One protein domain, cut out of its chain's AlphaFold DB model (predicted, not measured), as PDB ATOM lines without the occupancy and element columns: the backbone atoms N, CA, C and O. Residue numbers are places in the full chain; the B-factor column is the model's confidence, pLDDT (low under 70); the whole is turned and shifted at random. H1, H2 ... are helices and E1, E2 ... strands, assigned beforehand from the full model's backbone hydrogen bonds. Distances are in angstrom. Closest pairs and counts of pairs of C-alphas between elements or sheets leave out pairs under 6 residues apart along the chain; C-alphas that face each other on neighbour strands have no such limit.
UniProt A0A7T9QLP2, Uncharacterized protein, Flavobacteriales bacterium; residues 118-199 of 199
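AT A GLANCE: This is residues 118 to 199 of the 199 residues of an uncharacterized protein of Flavobacteriales bacterium (UniProt A0A7T9QLP2). A small twisted sheet of three strands, E1, E2 and E3, makes the middle of the domain, with a short helix out on each of two opposite sides, H1 grazing the sheet and H2 off it. A long stretch with no named element, residues 141 to 156, leads from H1 past the edge strand E1, beside which it pairs briefly, and on to H2. The printed part has 82 residues, with two named helices and three named strands in the order E1, H1, H2, E2, E3; the sheet's order is E1, E2, E3, antiparallel throughout. The class is mixed, helices and strands, with 38 residues, under half, in named elements. The whole is compact, with a radius of gyration of the C-alphas of 13.0 A and spans of 36 by 27 by 19 A.

IN THESE COORDINATES: Find C-alpha 121 at (35.880, 54.447, 17.692); there E1 begins, and it runs over residues 121 to 125. Next look at residues 133 to 140, which are H1, 10.4 A long. H2, residues 157 to 166, begins at C-alpha 157, at (52.183, 43.984, 20.975), and is 14.2 A long. E2, residues 172 to 178, covers 19.3 A. E3, residues 184 to 191, covers 20.0 A, bends by 58 degrees at residue 187, and ends at C-alpha 191, at (37.547, 41.681, 8.634).

HOW THE PARTS SIT: Start at the sheet, where E2 is the inner strand and E1 and E3 are the edge strands; it is only just strongly twisted, its C-alphas lying up to 4.3 A off the best plane. E1 and E2 are antiparallel at 144 degrees; look for N 121 and O 176, 2.8 A apart, and N 125 and O 172, 2.9 A apart, both within hydrogen-bond range. E2 and E3 form a hairpin, antiparallel at 160 degrees, with N 173 and O 190 at 2.8 A and N 185 and O 177 at 2.8 A. Residues 147 to 148 pair antiparallel with residues 123 to 124 of E1. H1 is only just on the sheet, with 5 pairs of C-alphas within 10 A, and only grazes it with residues 133 to 134. H2 is not on the sheet, and it is apart from E1, E3 and H1. In H1 and H2 every O i to N i+4 pair is within hydrogen-bond range.

THE WHOLE: The two C-alphas farthest apart are those of Phe 181 and Gly 195, at 38.7 A. The printed part has no cut and ends at Lys 199, the chain's last residue. The link from H1 to H2 is long, with 16 residues; that from E1 to H1 is short, and those from H2 to E2 and from E2 to E3 are tight. The mean pLDDT of the printed part is 79.9; look for values under 70 at residues 128 to 130, 154, 169 and 193 to 199 of the model.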
ATOM      1  N   GLY A 118      33.305  63.251  14.372       88.38
ATOM      2  CA  GLY A 118      34.138  63.187  15.566       88.38
ATOM      3  C   GLY A 118      35.213  62.092  15.497       88.38
ATOM      4  O   GLY A 118      35.473  61.536  14.424       88.38
ATOM      5  N   PRO A 119      35.861  61.782  16.635       88.69
ATOM      6  CA  PRO A 119      36.849  60.713  16.696       88.69
ATOM      7  C   PRO A 119      36.212  59.369  16.327       88.69
ATOM      8  O   PRO A 119      35.112  59.047  16.779       88.69
ATOM      9  N   GLU A 120      36.919  58.606  15.498       88.69
ATOM     10  CA  GLU A 120      36.550  57.235  15.156       88.69
ATOM     11  C   GLU A 120      36.788  56.328  16.366       88.69
ATOM     12  O   GLU A 120      37.839  56.398  16.997       88.69
ATOM     13  N   GLN A 121      35.803  55.495  16.685       88.31
ATOM     14  CA  GLN A 121      35.880  54.447  17.692       88.31
ATOM     15  C   GLN A 121      35.766  53.102  16.987       88.31
ATOM     16  O   GLN A 121      34.785  52.845  16.277       88.31
ATOM     17  N   LYS A 122      36.756  52.234  17.181       88.62
ATOM     18  CA  LYS A 122      36.721  50.883  16.626       88.62
ATOM     19  C   LYS A 122      35.975  49.940  17.564       88.62
ATOM     20  O   LYS A 122      36.249  49.861  18.762       88.62
ATOM     21  N   MET A 123      35.038  49.185  17.006       88.12
ATOM     22  CA  MET A 123      34.272  48.176  17.732       88.12
ATOM     23  C   MET A 123      34.384  46.813  17.057       88.12
ATOM     24  O   MET A 123      34.256  46.697  15.838       88.12
ATOM     25  N   LEU A 124      34.594  45.773  17.857       85.94
ATOM     26  CA  LEU A 124      34.585  44.383  17.420       85.94
ATOM     27  C   LEU A 124      33.182  43.804  17.593       85.94
ATOM     28  O   LEU A 124      32.627  43.845  18.693       85.94
ATOM     29  N   VAL A 125      32.633  43.238  16.521       86.62
ATOM     30  CA  VAL A 125      31.316  42.597  16.517       86.62
ATOM     31  C   VAL A 125      31.457  41.100  16.235       86.62
ATOM     32  O   VAL A 125      31.853  40.690  15.138       86.62
ATOM     33  N   HIS A 126      31.062  40.280  17.213       81.56
ATOM     34  CA  HIS A 126      31.116  38.809  17.185       81.56
ATOM     35  C   HIS A 126      29.921  38.170  16.462       81.56
ATOM     36  O   HIS A 126      29.221  37.323  17.016       81.56
ATOM     37  N   ALA A 127      29.625  38.604  15.236       73.00
ATOM     38  CA  ALA A 127      28.419  38.174  14.514       73.00
ATOM     39  C   ALA A 127      28.695  37.380  13.222       73.00
ATOM     40  O   ALA A 127      27.767  36.991  12.509       73.00
ATOM     41  N   GLY A 128      29.964  37.081  12.934       69.94
ATOM     42  CA  GLY A 128      30.354  36.254  11.798       69.94
ATOM     43  C   GLY A 128      30.327  36.972  10.440       69.94
ATOM     44  O   GLY A 128      29.925  38.124  10.281       69.94
ATOM     45  N   ARG A 129      30.757  36.242   9.402       65.12
ATOM     46  CA  ARG A 129      31.152  36.787   8.087       65.12
ATOM     47  C   ARG A 129      30.029  37.470   7.286       65.12
ATOM     48  O   ARG A 129      30.335  38.219   6.357       65.12
ATOM     49  N   GLY A 130      28.767  37.205   7.621       69.75
ATOM     50  CA  GLY A 130      27.579  37.709   6.922       69.75
ATOM     51  C   GLY A 130      26.808  38.801   7.663       69.75
ATOM     52  O   GLY A 130      25.724  39.159   7.214       69.75
ATOM     53  N   PHE A 131      27.321  39.298   8.790       81.69
ATOM     54  CA  PHE A 131      26.608  40.297   9.570       81.69
ATOM     55  C   PHE A 131      26.556  41.651   8.854       81.69
ATOM     56  O   PHE A 131      27.578  42.177   8.408       81.69
ATOM     57  N   ASP A 132      25.351  42.208   8.760       84.94
ATOM     58  CA  ASP A 132      25.101  43.552   8.253       84.94
ATOM     59  C   ASP A 132      24.678  44.450   9.420       84.94
ATOM     60  O   ASP A 132      23.551  44.383   9.921       84.94
ATOM     61  N   LEU A 133      25.615  45.297   9.852       86.38
ATOM     62  CA  LEU A 133      25.411  46.257  10.932       86.38
ATOM     63  C   LEU A 133      24.255  47.218  10.637       86.38
ATOM     64  O   LEU A 133      23.497  47.565  11.544       86.38
ATOM     65  N   HIS A 134      24.106  47.641   9.382       85.44
ATOM     66  CA  HIS A 134      23.062  48.581   9.006       85.44
ATOM     67  C   HIS A 134      21.689  47.911   9.108       85.44
ATOM     68  O   HIS A 134      20.776  48.478   9.709       85.44
ATOM     69  N   ALA A 135      21.547  46.682   8.602       86.56
ATOM     70  CA  ALA A 135      20.308  45.912   8.736       86.56
ATOM     71  C   ALA A 135      19.924  45.692  10.210       86.56
ATOM     72  O   ALA A 135      18.784  45.964  10.591       86.56
ATOM     73  N   PHE A 136      20.886  45.293  11.052       88.00
ATOM     74  CA  PHE A 136      20.653  45.098  12.485       88.00
ATOM     75  C   PHE A 136      20.186  46.386  13.173       88.00
ATOM     76  O   PHE A 136      19.216  46.370  13.933       88.00
ATOM     77  N   TRP A 137      20.837  47.513  12.879       90.19
ATOM     78  CA  TRP A 137      20.482  48.808  13.452       90.19
ATOM     79  C   TRP A 137      19.099  49.292  12.997       90.19
ATOM     80  O   TRP A 137      18.360  49.875  13.792       90.19
ATOM     81  N   GLN A 138      18.703  49.037  11.744       86.31
ATOM     82  CA  GLN A 138      17.358  49.387  11.269       86.31
ATOM     83  C   GLN A 138      16.263  48.633  12.029       86.31
ATOM     84  O   GLN A 138      15.206  49.210  12.288       86.31
ATOM     85  N   GLU A 139      16.522  47.375  12.387       88.81
ATOM     86  CA  GLU A 139      15.583  46.524  13.117       88.81
ATOM     87  C   GLU A 139      15.550  46.849  14.618       88.81
ATOM     88  O   GLU A 139      14.473  47.017  15.189       88.81
ATOM     89  N   HIS A 140      16.715  47.000  15.253       88.56
ATOM     90  CA  HIS A 140      16.827  47.080  16.715       88.56
ATOM     91  C   HIS A 140      17.031  48.501  17.257       88.56
ATOM     92  O   HIS A 140      16.913  48.710  18.463       88.56
ATOM     93  N   ARG A 141      17.345  49.485  16.400       86.38
ATOM     94  CA  ARG A 141      17.686  50.876  16.779       86.38
ATOM     95  C   ARG A 141      18.812  50.989  17.810       86.38
ATOM     96  O   ARG A 141      18.917  51.988  18.515       86.38
ATOM     97  N   ALA A 142      19.663  49.975  17.880       87.62
ATOM     98  CA  ALA A 142      20.776  49.888  18.805       87.62
ATOM     99  C   ALA A 142      21.982  49.273  18.099       87.62
ATOM    100  O   ALA A 142      21.842  48.574  17.091       87.62
ATOM    101  N   LEU A 143      23.171  49.544  18.635       86.62
ATOM    102  CA  LEU A 143      24.367  48.828  18.219       86.62
ATOM    103  C   LEU A 143      24.273  47.371  18.699       86.62
ATOM    104  O   LEU A 143      23.732  47.118  19.781       86.62
ATOM    105  N   PRO A 144      24.782  46.410  17.915       87.19
ATOM    106  CA  PRO A 144      24.889  45.034  18.372       87.19
ATOM    107  C   PRO A 144      25.803  44.952  19.603       87.19
ATOM    108  O   PRO A 144      26.600  45.868  19.846       87.19
ATOM    109  N   PRO A 145      25.730  43.856  20.374       86.25
ATOM    110  CA  PRO A 145      26.738  43.554  21.380       86.25
ATOM    111  C   PRO A 145      28.131  43.620  20.749       86.25
ATOM    112  O   PRO A 145      28.394  42.958  19.744       86.25
ATOM    113  N   HIS A 146      28.988  44.465  21.310       86.12
ATOM    114  CA  HIS A 146      30.313  44.744  20.778       86.12
ATOM    115  C   HIS A 146      31.325  44.868  21.911       86.12
ATOM    116  O   HIS A 146      30.974  45.207  23.044       86.12
ATOM    117  N   SER A 147      32.584  44.623  21.572       85.06
ATOM    118  CA  SER A 147      33.726  44.888  22.443       85.06
ATOM    119  C   SER A 147      34.522  46.072  21.895       85.06
ATOM    120  O   SER A 147      34.617  46.219  20.672       85.06
ATOM    121  N   PRO A 148      35.109  46.918  22.756       83.25
ATOM    122  CA  PRO A 148      36.009  47.969  22.297       83.25
ATOM    123  C   PRO A 148      37.216  47.337  21.596       83.25
ATOM    124  O   PRO A 148      37.783  46.362  22.096       83.25
ATOM    125  N   TRP A 149      37.596  47.879  20.440       82.50
ATOM    126  CA  TRP A 149      38.789  47.463  19.711       82.50
ATOM    127  C   TRP A 149      39.876  48.538  19.851       82.50
ATOM    128  O   TRP A 149      39.542  49.722  19.831       82.50
ATOM    129  N   PRO A 150      41.160  48.174  20.017       80.25
ATOM    130  CA  PRO A 150      42.220  49.163  20.173       80.25
ATOM    131  C   PRO A 150      42.369  50.022  18.913       80.25
ATOM    132  O   PRO A 150      42.510  49.499  17.803       80.25
ATOM    133  N   ASP A 151      42.391  51.341  19.083       74.44
ATOM    134  CA  ASP A 151      42.643  52.274  17.978       74.44
ATOM    135  C   ASP A 151      44.115  52.233  17.521       74.44
ATOM    136  O   ASP A 151      44.417  52.534  16.365       74.44
ATOM    137  N   ASP A 152      45.023  51.804  18.406       72.81
ATOM    138  CA  ASP A 152      46.476  51.720  18.235       72.81
ATOM    139  C   ASP A 152      46.987  50.316  17.858       72.81
ATOM    140  O   ASP A 152      48.154  50.007  18.105       72.81
ATOM    141  N   PHE A 153      46.135  49.482  17.246       70.56
ATOM    142  CA  PHE A 153      46.505  48.124  16.835       70.56
ATOM    143  C   PHE A 153      47.783  48.125  15.972       70.56
ATOM    144  O   PHE A 153      47.847  48.814  14.950       70.56
ATOM    145  N   GLY A 154      48.803  47.373  16.382       68.94
ATOM    146  CA  GLY A 154      50.133  47.326  15.761       68.94
ATOM    147  C   GLY A 154      51.209  48.169  16.457       68.94
ATOM    148  O   GLY A 154      52.391  48.002  16.150       68.94
ATOM    149  N   ASN A 155      50.844  49.056  17.391       77.19
ATOM    150  CA  ASN A 155      51.807  49.858  18.159       77.19
ATOM    151  C   ASN A 155      52.184  49.222  19.504       77.19
ATOM    152  O   ASN A 155      53.281  49.470  20.004       77.19
ATOM    153  N   ASP A 156      51.289  48.422  20.090       77.88
ATOM    154  CA  ASP A 156      51.501  47.753  21.371       77.88
ATOM    155  C   ASP A 156      51.246  46.241  21.231       77.88
ATOM    156  O   ASP A 156      50.092  45.798  21.189       77.88
ATOM    157  N   PRO A 157      52.310  45.418  21.203       77.31
ATOM    158  CA  PRO A 157      52.183  43.984  20.975       77.31
ATOM    159  C   PRO A 157      51.435  43.255  22.100       77.31
ATOM    160  O   PRO A 157      50.958  42.139  21.885       77.31
ATOM    161  N   GLU A 158      51.327  43.828  23.302       77.94
ATOM    162  CA  GLU A 158      50.550  43.227  24.387       77.94
ATOM    163  C   GLU A 158      49.051  43.456  24.177       77.94
ATOM    164  O   GLU A 158      48.270  42.501  24.238       77.94
ATOM    165  N   LYS A 159      48.647  44.685  23.831       74.81
ATOM    166  CA  LYS A 159      47.251  44.995  23.480       74.81
ATOM    167  C   LYS A 159      46.793  44.232  22.247       74.81
ATOM    168  O   LYS A 159      45.685  43.699  22.250       74.81
ATOM    169  N   ASP A 160      47.656  44.114  21.243       76.50
ATOM    170  CA  ASP A 160      47.358  43.365  20.025       76.50
ATOM    171  C   ASP A 160      47.115  41.888  20.334       76.50
ATOM    172  O   ASP A 160      46.169  41.289  19.824       76.50
ATOM    173  N   ARG A 161      47.921  41.296  21.228       74.56
ATOM    174  CA  ARG A 161      47.727  39.909  21.674       74.56
ATOM    175  C   ARG A 161      46.418  39.723  22.424       74.56
ATOM    176  O   ARG A 161      45.751  38.718  22.196       74.56
ATOM    177  N   VAL A 162      46.047  40.655  23.300       75.88
ATOM    178  CA  VAL A 162      44.776  40.587  24.038       75.88
ATOM    179  C   VAL A 162      43.593  40.733  23.082       75.88
ATOM    180  O   VAL A 162      42.687  39.902  23.117       75.88
ATOM    181  N   ALA A 163      43.631  41.715  22.179       74.75
ATOM    182  CA  ALA A 163      42.597  41.928  21.169       74.75
ATOM    183  C   ALA A 163      42.434  40.694  20.267       74.75
ATOM    184  O   ALA A 163      41.316  40.204  20.092       74.75
ATOM    185  N   MET A 164      43.546  40.118  19.804       74.00
ATOM    186  CA  MET A 164      43.553  38.895  18.996       74.00
ATOM    187  C   MET A 164      43.070  37.660  19.754       74.00
ATOM    188  O   MET A 164      42.404  36.808  19.173       74.00
ATOM    189  N   ALA A 165      43.362  37.556  21.053       73.12
ATOM    190  CA  ALA A 165      42.848  36.473  21.889       73.12
ATOM    191  C   ALA A 165      41.327  36.568  22.095       73.12
ATOM    192  O   ALA A 165      40.670  35.545  22.283       73.12
ATOM    193  N   THR A 166      40.767  37.781  22.057       73.44
ATOM    194  CA  THR A 166      39.321  38.025  22.181       73.44
ATOM    195  C   THR A 166      38.558  38.004  20.855       73.44
ATOM    196  O   THR A 166      37.329  37.925  20.874       73.44
ATOM    197  N   SER A 167      39.255  38.065  19.716       73.19
ATOM    198  CA  SER A 167      38.646  37.962  18.387       73.19
ATOM    199  C   SER A 167      38.582  36.516  17.906       73.19
ATOM    200  O   SER A 167      39.588  35.806  17.859       73.19
ATOM    201  N   GLY A 168      37.391  36.086  17.515       70.75
ATOM    202  CA  GLY A 168      37.120  34.808  16.883       70.75
ATOM    203  C   GLY A 168      37.169  34.872  15.356       70.75
ATOM    204  O   GLY A 168      37.199  35.925  14.716       70.75
ATOM    205  N   HIS A 169      37.160  33.692  14.738       68.31
ATOM    206  CA  HIS A 169      37.113  33.588  13.287       68.31
ATOM    207  C   HIS A 169      35.788  34.134  12.733       68.31
ATOM    208  O   HIS A 169      34.717  33.616  13.047       68.31
ATOM    209  N   GLY A 170      35.876  35.118  11.836       71.75
ATOM    210  CA  GLY A 170      34.712  35.711  11.178       71.75
ATOM    211  C   GLY A 170      34.175  36.967  11.857       71.75
ATOM    212  O   GLY A 170      33.194  37.513  11.352       71.75
ATOM    213  N   ASP A 171      34.819  37.436  12.926       82.31
ATOM    214  CA  ASP A 171      34.502  38.720  13.539       82.31
ATOM    215  C   ASP A 171      34.817  39.882  12.590       82.31
ATOM    216  O   ASP A 171      35.689  39.809  11.711       82.31
ATOM    217  N   VAL A 172      34.069  40.968  12.768       85.44
ATOM    218  CA  VAL A 172      34.188  42.177  11.956       85.44
ATOM    219  C   VAL A 172      34.447  43.356  12.879       85.44
ATOM    220  O   VAL A 172      33.735  43.548  13.866       85.44
ATOM    221  N   VAL A 173      35.466  44.139  12.544       86.50
ATOM    222  CA  VAL A 173      35.772  45.401  13.203       86.50
ATOM    223  C   VAL A 173      35.128  46.518  12.393       86.50
ATOM    224  O   VAL A 173      35.355  46.643  11.189       86.50
ATOM    225  N   TYR A 174      34.305  47.322  13.049       88.88
ATOM    226  CA  TYR A 174      33.690  48.506  12.465       88.88
ATOM    227  C   TYR A 174      34.302  49.747  13.098       88.88
ATOM    228  O   TYR A 174      34.309  49.878  14.321       88.88
ATOM    229  N   GLY A 175      34.773  50.667  12.268       90.00
ATOM    230  CA  GLY A 175      35.045  52.032  12.681       90.00
ATOM    231  C   GLY A 175      33.767  52.843  12.624       90.00
ATOM    232  O   GLY A 175      33.117  52.923  11.575       90.00
ATOM    233  N   LEU A 176      33.385  53.410  13.761       92.00
ATOM    234  CA  LEU A 176      32.223  54.269  13.879       92.00
ATOM    235  C   LEU A 176      32.632  55.663  14.331       92.00
ATOM    236  O   LEU A 176      33.435  55.814  15.245       92.00
ATOM    237  N   ALA A 177      32.013  56.684  13.753       92.19
ATOM    238  CA  ALA A 177      32.161  58.057  14.212       92.19
ATOM    239  C   ALA A 177      30.798  58.748  14.281       92.19
ATOM    240  O   ALA A 177      29.889  58.438  13.510       92.19
ATOM    241  N   GLU A 178      30.648  59.701  15.196       93.19
ATOM    242  CA  GLU A 178      29.465  60.558  15.238       93.19
ATOM    243  C   GLU A 178      29.642  61.711  14.243       93.19
ATOM    244  O   GLU A 178      30.590  62.492  14.344       93.19
ATOM    245  N   GLY A 179      28.758  61.795  13.250       91.00
ATOM    246  CA  GLY A 179      28.773  62.867  12.258       91.00
ATOM    247  C   GLY A 179      28.277  64.203  12.813       91.00
ATOM    248  O   GLY A 179      27.643  64.268  13.865       91.00
ATOM    249  N   MET A 180      28.509  65.286  12.071       91.56
ATOM    250  CA  MET A 180      28.167  66.659  12.475       91.56
ATOM    251  C   MET A 180      26.695  66.852  12.882       91.56
ATOM    252  O   MET A 180      26.387  67.724  13.691       91.56
ATOM    253  N   PHE A 181      25.776  66.069  12.315       88.75
ATOM    254  CA  PHE A 181      24.346  66.154  12.622       88.75
ATOM    255  C   PHE A 181      23.894  65.143  13.691       88.75
ATOM    256  O   PHE A 181      22.692  64.959  13.872       88.75
ATOM    257  N   GLY A 182      24.830  64.492  14.390       87.25
ATOM    258  CA  GLY A 182      24.556  63.509  15.446       87.25
ATOM    259  C   GLY A 182      24.200  62.113  14.929       87.25
ATOM    260  O   GLY A 182      23.784  61.250  15.700       87.25
ATOM    261  N   TYR A 183      24.333  61.868  13.621       90.62
ATOM    262  CA  TYR A 183      24.123  60.543  13.040       90.62
ATOM    263  C   TYR A 183      25.435  59.770  12.990       90.62
ATOM    264  O   TYR A 183      26.427  60.260  12.446       90.62
ATOM    265  N   MET A 184      25.408  58.541  13.501       91.38
ATOM    266  CA  MET A 184      26.546  57.629  13.458       91.38
ATOM    267  C   MET A 184      26.862  57.222  12.017       91.38
ATOM    268  O   MET A 184      25.963  56.887  11.240       91.38
ATOM    269  N   VAL A 185      28.144  57.228  11.666       92.44
ATOM    270  CA  VAL A 185      28.653  56.841  10.349       92.44
ATOM    271  C   VAL A 185      29.686  55.729  10.466       92.44
ATOM    272  O   VAL A 185      30.477  55.695  11.402       92.44
ATOM    273  N   ILE A 186      29.668  54.823   9.493       91.75
ATOM    274  CA  ILE A 186      30.619  53.728   9.331       91.75
ATOM    275  C   ILE A 186      31.777  54.243   8.473       91.75
ATOM    276  O   ILE A 186      31.640  54.422   7.256       91.75
ATOM    277  N   THR A 187      32.915  54.494   9.108       89.50
ATOM    278  CA  THR A 187      34.132  55.021   8.474       89.50
ATOM    279  C   THR A 187      34.957  53.897   7.856       89.50
ATOM    280  O   THR A 187      35.343  53.984   6.685       89.50
ATOM    281  N   SER A 188      35.146  52.805   8.599       86.94
ATOM    282  CA  SER A 188      35.947  51.645   8.207       86.94
ATOM    283  C   SER A 188      35.241  50.326   8.536       86.94
ATOM    284  O   SER A 188      34.415  50.240   9.446       86.94
ATOM    285  N   VAL A 189      35.528  49.292   7.744       86.44
ATOM    286  CA  VAL A 189      35.067  47.920   7.989       86.44
ATOM    287  C   VAL A 189      36.233  46.995   7.691       86.44
ATOM    288  O   VAL A 189      36.595  46.817   6.528       86.44
ATOM    289  N   GLU A 190      36.800  46.407   8.732       83.31
ATOM    290  CA  GLU A 190      37.930  45.487   8.650       83.31
ATOM    291  C   GLU A 190      37.468  44.093   9.068       83.31
ATOM    292  O   GLU A 190      36.688  43.913  10.006       83.31
ATOM    293  N   ARG A 191      37.916  43.070   8.340       77.25
ATOM    294  CA  ARG A 191      37.547  41.681   8.634       77.25
ATOM    295  C   ARG A 191      38.741  40.970   9.239       77.25
ATOM    296  O   ARG A 191      39.813  40.951   8.637       77.25
ATOM    297  N   VAL A 192      38.535  40.320  10.380       73.69
ATOM    298  CA  VAL A 192      39.593  39.549  11.036       73.69
ATOM    299  C   VAL A 192      39.824  38.256  10.242       73.69
ATOM    300  O   VAL A 192      38.936  37.399  10.141       73.69
ATOM    301  N   ALA A 193      40.994  38.122   9.605       60.59
ATOM    302  CA  ALA A 193      41.331  36.954   8.792       60.59
ATOM    303  C   ALA A 193      41.882  35.786   9.635       60.59
ATOM    304  O   ALA A 193      42.308  35.946  10.779       60.59
ATOM    305  N   LEU A 194      41.882  34.579   9.045       46.28
ATOM    306  CA  LEU A 194      42.525  33.389   9.619       46.28
ATOM    307  C   LEU A 194      44.015  33.671   9.846       46.28
ATOM    308  O   LEU A 194      44.757  33.787   8.876       46.28
ATOM    309  N   GLY A 195      44.431  33.753  11.110       51.38
ATOM    310  CA  GLY A 195      45.832  33.942  11.498       51.38
ATOM    311  C   GLY A 195      46.130  35.213  12.290       51.38
ATOM    312  O   GLY A 195      47.276  35.399  12.677       51.38
ATOM    313  N   GLY A 196      45.130  36.051  12.574       50.00
ATOM    314  CA  GLY A 196      45.361  37.287  13.319       50.00
ATOM    315  C   GLY A 196      46.036  38.372  12.479       50.00
ATOM    316  O   GLY A 196      46.852  39.132  12.982       50.00
ATOM    317  N   GLU A 197      45.680  38.465  11.200       47.19
ATOM    318  CA  GLU A 197      46.026  39.615  10.365       47.19
ATOM    319  C   GLU A 197      44.734  40.330   9.946       47.19
ATOM    320  O   GLU A 197      43.772  39.691   9.501       47.19
ATOM    321  N   LEU A 198      44.698  41.653  10.129       53.00
ATOM    322  CA  LEU A 198      43.650  42.525   9.596       53.00
ATOM    323  C   LEU A 198      43.904  42.711   8.092       53.00
ATOM    324  O   LEU A 198      45.046  42.915   7.676       53.00
ATOM    325  N   LYS A 199      42.856  42.588   7.272       48.47
ATOM    326  CA  LYS A 199      42.903  42.772   5.812       48.47
ATOM    327  C   LYS A 199      42.005  43.906   5.360       48.47
ATOM    328  O   LYS A 199      40.870  43.982   5.883       48.47
TER     329      LYS A 199